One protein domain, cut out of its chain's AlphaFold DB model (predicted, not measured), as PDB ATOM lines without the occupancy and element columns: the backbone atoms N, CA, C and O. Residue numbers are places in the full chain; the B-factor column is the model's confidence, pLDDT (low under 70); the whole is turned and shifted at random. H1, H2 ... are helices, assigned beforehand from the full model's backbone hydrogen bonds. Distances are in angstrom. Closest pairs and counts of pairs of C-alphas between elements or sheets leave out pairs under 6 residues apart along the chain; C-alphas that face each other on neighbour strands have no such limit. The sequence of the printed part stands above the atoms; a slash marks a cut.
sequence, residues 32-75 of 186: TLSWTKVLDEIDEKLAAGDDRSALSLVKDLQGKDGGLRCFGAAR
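What this domain is: This is residues 32 to 75 of the 186 residues of an uncharacterized protein of Kalanchoe fedtschenkoi (UniProt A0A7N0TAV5). A helical hairpin: H1 and H2 make a narrow V, closed at their tight link and open at the other end. Beyond the open end, residues 62 to 75 loop over towards the beginning of H1, then fold back and run out past H2. The printed part has 44 residues with two named helices, H1 then H2, and no named strand; it is all helix and compact, with a radius of gyration of the C-alphas of 10.5 A and spans of 27 by 27 by 17 A.

How they stand to each other: H1, residues 32 to 47, and H2, residues 51 to 61, touch, H1 with residues 42 to 46 alone. Their closest C-alphas, of Ile 42 and Ala 54, are 5.3 A apart. The helices run opposite ways at a shallow tilt of 21 degrees. Every O i to N i+4 pair is within hydrogen-bond range in H2, and 10 of 12 in H1.

Where its parts are: H1 measures 22.7 A from C-alpha 32 at (125.805, 135.604, 111.655) to C-alpha 47. H2 measures 15.6 A and ends at C-alpha 61, (133.748, 123.243, 107.954).

The domain as a whole: The C-alphas farthest apart, of Leu 33 and Arg 75, are 28.4 A apart. The printed part has no cut. Model pLDDT is under 70 at residues 32 to 35, 63, 65 to 68 and 75.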
ATOM      1  N   THR A  32     126.880 136.059 112.562       51.50
ATOM      2  CA  THR A  32     125.805 135.604 111.655       51.50
ATOM      3  C   THR A  32     126.095 135.858 110.172       51.50
ATOM      4  O   THR A  32     125.610 135.109 109.334       51.50
ATOM      5  N   LEU A  33     126.928 136.851 109.838       53.66
ATOM      6  CA  LEU A  33     127.191 137.263 108.449       53.66
ATOM      7  C   LEU A  33     128.076 136.299 107.641       53.66
ATOM      8  O   LEU A  33     128.037 136.334 106.414       53.66
ATOM      9  N   SER A  34     128.901 135.470 108.290       66.12
ATOM     10  CA  SER A  34     129.752 134.491 107.592       66.12
ATOM     11  C   SER A  34     129.047 133.158 107.361       66.12
ATOM     12  O   SER A  34     129.373 132.454 106.414       66.12
ATOM     13  N   TRP A  35     128.094 132.797 108.224       69.38
ATOM     14  CA  TRP A  35     127.425 131.499 108.170       69.38
ATOM     15  C   TRP A  35     126.372 131.428 107.063       69.38
ATOM     16  O   TRP A  35     126.295 130.418 106.376       69.38
ATOM     17  N   THR A  36     125.627 132.512 106.831       76.75
ATOM     18  CA  THR A  36     124.714 132.617 105.683       76.75
ATOM     19  C   THR A  36     125.456 132.477 104.360       76.75
ATOM     20  O   THR A  36     125.059 131.658 103.552       76.75
ATOM     21  N   LYS A  37     126.603 133.146 104.188       82.12
ATOM     22  CA  LYS A  37     127.418 133.031 102.962       82.12
ATOM     23  C   LYS A  37     127.897 131.605 102.683       82.12
ATOM     24  O   LYS A  37     127.909 131.167 101.544       82.12
ATOM     25  N   VAL A  38     128.296 130.893 103.734       80.88
ATOM     26  CA  VAL A  38     128.713 129.489 103.647       80.88
ATOM     27  C   VAL A  38     127.543 128.584 103.254       80.88
ATOM     28  O   VAL A  38     127.734 127.639 102.499       80.88
ATOM     29  N   LEU A  39     126.340 128.857 103.765       83.38
ATOM     30  CA  LEU A  39     125.141 128.119 103.375       83.38
ATOM     31  C   LEU A  39     124.714 128.431 101.945       83.38
ATOM     32  O   LEU A  39     124.382 127.500 101.226       83.38
ATOM     33  N   ASP A  40     124.789 129.694 101.527       87.12
ATOM     34  CA  ASP A  40     124.474 130.109 100.158       87.12
ATOM     35  C   ASP A  40     125.398 129.397  99.149       87.12
ATOM     36  O   ASP A  40     124.935 128.907  98.123       87.12
ATOM     37  N   GLU A  41     126.691 129.253  99.468       86.56
ATOM     38  CA  GLU A  41     127.652 128.509  98.640       86.56
ATOM     39  C   GLU A  41     127.334 127.003  98.583       86.56
ATOM     40  O   GLU A  41     127.432 126.378  97.526       86.56
ATOM     41  N   ILE A  42     126.919 126.407  99.705       86.56
ATOM     42  CA  ILE A  42     126.477 125.006  99.740       86.56
ATOM     43  C   ILE A  42     125.201 124.826  98.901       86.56
ATOM     44  O   ILE A  42     125.118 123.868  98.131       86.56
ATOM     45  N   ASP A  43     124.240 125.744  99.017       88.81
ATOM     46  CA  ASP A  43     122.980 125.720  98.270       88.81
ATOM     47  C   ASP A  43     123.209 125.905  96.764       88.81
ATOM     48  O   ASP A  43     122.585 125.203  95.968       88.81
ATOM     49  N   GLU A  44     124.146 126.762  96.350       90.44
ATOM     50  CA  GLU A  44     124.525 126.923  94.939       90.44
ATOM     51  C   GLU A  44     125.116 125.624  94.361       90.44
ATOM     52  O   GLU A  44     124.742 125.195  93.266       90.44
ATOM     53  N   LYS A  45     125.989 124.939  95.116       87.88
ATOM     54  CA  LYS A  45     126.576 123.651  94.701       87.88
ATOM     55  C   LYS A  45     125.551 122.517  94.654       87.88
ATOM     56  O   LYS A  45     125.633 121.665  93.770       87.88
ATOM     57  N   LEU A  46     124.576 122.514  95.565       86.56
ATOM     58  CA  LEU A  46     123.456 121.567  95.546       86.56
ATOM     59  C   LEU A  46     122.498 121.850  94.381       86.56
ATOM     60  O   LEU A  46     122.048 120.916  93.720       86.56
ATOM     61  N   ALA A  47     122.223 123.122  94.079       87.94
ATOM     62  CA  ALA A  47     121.399 123.519  92.937       87.94
ATOM     63  C   ALA A  47     122.051 123.152  91.592       87.94
ATOM     64  O   ALA A  47     121.345 122.811  90.643       87.94
ATOM     65  N   ALA A  48     123.386 123.167  91.525       87.25
ATOM     66  CA  ALA A  48     124.159 122.710  90.372       87.25
ATOM     67  C   ALA A  48     124.187 121.172  90.205       87.25
ATOM     68  O   ALA A  48     124.631 120.685  89.167       87.25
ATOM     69  N   GLY A  49     123.702 120.401  91.189       87.44
ATOM     70  CA  GLY A  49     123.718 118.932  91.177       87.44
ATOM     71  C   GLY A  49     125.066 118.305  91.558       87.44
ATOM     72  O   GLY A  49     125.243 117.092  91.430       87.44
ATOM     73  N   ASP A  50     126.018 119.103  92.049       88.81
ATOM     74  CA  ASP A  50     127.369 118.665  92.408       88.81
ATOM     75  C   ASP A  50     127.469 118.264  93.892       88.81
ATOM     76  O   ASP A  50     128.269 118.810  94.665       88.81
ATOM     77  N   ASP A  51     126.701 117.246  94.293       86.88
ATOM     78  CA  ASP A  51     126.575 116.782  95.688       86.88
ATOM     79  C   ASP A  51     127.924 116.475  96.363       86.88
ATOM     80  O   ASP A  51     128.117 116.694  97.562       86.88
ATOM     81  N   ARG A  52     128.900 115.972  95.594       85.00
ATOM     82  CA  ARG A  52     130.237 115.626  96.110       85.00
ATOM     83  C   ARG A  52     131.013 116.858  96.565       85.00
ATOM     84  O   ARG A  52     131.707 116.793  97.580       85.00
ATOM     85  N   SER A  53     130.889 117.954  95.821       83.12
ATOM     86  CA  SER A  53     131.582 119.204  96.124       83.12
ATOM     87  C   SER A  53     130.979 119.858  97.371       83.12
ATOM     88  O   SER A  53     131.711 120.158  98.315       83.12
ATOM     89  N   ALA A  54     129.646 119.919  97.453       85.25
ATOM     90  CA  ALA A  54     128.922 120.399  98.625       85.25
ATOM     91  C   ALA A  54     129.291 119.604  99.892       85.25
ATOM     92  O   ALA A  54     129.597 120.181 100.937       85.25
ATOM     93  N   LEU A  55     129.356 118.271  99.797       84.69
ATOM     94  CA  LEU A  55     129.742 117.421 100.927       84.69
ATOM     95  C   LEU A  55     131.198 117.617 101.367       84.69
ATOM     96  O   LEU A  55     131.478 117.507 102.561       84.69
ATOM     97  N   SER A  56     132.125 117.892 100.443       85.31
ATOM     98  CA  SER A  56     133.516 118.204 100.807       85.31
ATOM     99  C   SER A  56     133.624 119.527 101.572       85.31
ATOM    100  O   SER A  56     134.215 119.546 102.649       85.31
ATOM    101  N   LEU A  57     132.927 120.575 101.113       83.25
ATOM    102  CA  LEU A  57     132.880 121.878 101.786       83.25
ATOM    103  C   LEU A  57     132.334 121.760 103.210       83.25
ATOM    104  O   LEU A  57     132.898 122.304 104.159       83.25
ATOM    105  N   VAL A  58     131.257 120.994 103.389       84.62
ATOM    106  CA  VAL A  58     130.664 120.797 104.712       84.62
ATOM    107  C   VAL A  58     131.603 120.040 105.655       84.62
ATOM    108  O   VAL A  58     131.696 120.403 106.829       84.62
ATOM    109  N   LYS A  59     132.324 119.023 105.165       82.94
ATOM    110  CA  LYS A  59     133.322 118.286 105.962       82.94
ATOM    111  C   LYS A  59     134.492 119.175 106.381       82.94
ATOM    112  O   LYS A  59     134.916 119.096 107.530       82.94
ATOM    113  N   ASP A  60     134.947 120.072 105.510       83.06
ATOM    114  CA  ASP A  60     136.037 121.016 105.806       83.06
ATOM    115  C   ASP A  60     135.653 122.081 106.847       83.06
ATOM    116  O   ASP A  60     136.516 122.688 107.502       83.06
ATOM    117  N   LEU A  61     134.349 122.320 106.993       78.31
ATOM    118  CA  LEU A  61     133.748 123.243 107.954       78.31
ATOM    119  C   LEU A  61     133.272 122.545 109.234       78.31
ATOM    120  O   LEU A  61     132.982 123.214 110.234       78.31
ATOM    121  N   GLN A  62     133.202 121.215 109.237       78.81
ATOM    122  CA  GLN A  62     132.806 120.422 110.390       78.81
ATOM    123  C   GLN A  62     133.888 120.526 111.481       78.81
ATOM    124  O   GLN A  62     135.039 120.155 111.283       78.81
ATOM    125  N   GLY A  63     133.530 121.062 112.654       68.00
ATOM    126  CA  GLY A  63     134.424 121.134 113.824       68.00
ATOM    127  C   GLY A  63     135.247 122.422 113.996       68.00
ATOM    128  O   GLY A  63     135.852 122.593 115.051       68.00
ATOM    129  N   LYS A  64     135.226 123.370 113.045       75.31
ATOM    130  CA  LYS A  64     135.888 124.687 113.201       75.31
ATOM    131  C   LYS A  64     135.097 125.651 114.106       75.31
ATOM    132  O   LYS A  64     133.871 125.549 114.252       75.31
ATOM    133  N   ASP A  65     135.787 126.623 114.713       59.59
ATOM    134  CA  ASP A  65     135.195 127.712 115.511       59.59
ATOM    135  C   ASP A  65     134.366 128.676 114.644       59.59
ATOM    136  O   ASP A  65     134.830 129.739 114.243       59.59
ATOM    137  N   GLY A  66     133.113 128.296 114.371       61.66
ATOM    138  CA  GLY A  66     132.165 129.033 113.523       61.66
ATOM    139  C   GLY A  66     131.574 128.225 112.358       61.66
ATOM    140  O   GLY A  66     130.808 128.787 111.583       61.66
ATOM    141  N   GLY A  67     131.917 126.935 112.223       67.94
ATOM    142  CA  GLY A  67     131.428 126.045 111.156       67.94
ATOM    143  C   GLY A  67     130.270 125.113 111.559       67.94
ATOM    144  O   GLY A  67     129.736 125.202 112.669       67.94
ATOM    145  N   LEU A  68     129.873 124.198 110.661       69.38
ATOM    146  CA  LEU A  68     128.742 123.271 110.840       69.38
ATOM    147  C   LEU A  68     129.064 122.147 111.848       69.38
ATOM    148  O   LEU A  68     129.336 121.002 111.494       69.38
ATOM    149  N   ARG A  69     129.003 122.466 113.144       70.06
ATOM    150  CA  ARG A  69     129.299 121.520 114.240       70.06
ATOM    151  C   ARG A  69     128.311 120.357 114.358       70.06
ATOM    152  O   ARG A  69     128.688 119.292 114.828       70.06
ATOM    153  N   CYS A  70     127.062 120.562 113.948       70.38
ATOM    154  CA  CYS A  70     125.988 119.578 114.107       70.38
ATOM    155  C   CYS A  70     125.695 118.776 112.828       70.38
ATOM    156  O   CYS A  70     124.787 117.944 112.831       70.38
ATOM    157  N   PHE A  71     126.429 119.006 111.734       71.56
ATOM    158  CA  PHE A  71     126.223 118.258 110.494       71.56
ATOM    159  C   PHE A  71     126.606 116.787 110.686       71.56
ATOM    160  O   PHE A  71     127.640 116.482 111.276       71.56
ATOM    161  N   GLY A  72     125.740 115.868 110.254       71.00
ATOM    162  CA  GLY A  72     125.931 114.423 110.434       71.00
ATOM    163  C   GLY A  72     125.721 113.896 111.862       71.00
ATOM    164  O   GLY A  72     125.658 112.686 112.049       71.00
ATOM    165  N   ALA A  73     125.542 114.763 112.866       71.31
ATOM    166  CA  ALA A  73     125.225 114.357 114.241       71.31
ATOM    167  C   ALA A  73     123.733 114.020 114.442       71.31
ATOM    168  O   ALA A  73     123.312 113.637 115.537       71.31
ATOM    169  N   ALA A  74     122.918 114.172 113.395       71.12
ATOM    170  CA  ALA A  74     121.513 113.809 113.420       71.12
ATOM    171  C   ALA A  74     121.377 112.287 113.543       71.12
ATOM    172  O   ALA A  74     121.569 111.535 112.589       71.12
ATOM    173  N   ARG A  75     121.025 111.821 114.739       69.25
ATOM    174  CA  ARG A  75     120.594 110.439 114.935       69.25
ATOM    175  C   ARG A  75     119.206 110.296 114.325       69.25
ATOM    176  O   ARG A  75     118.283 110.992 114.747       69.25
TER     177      ARG A  75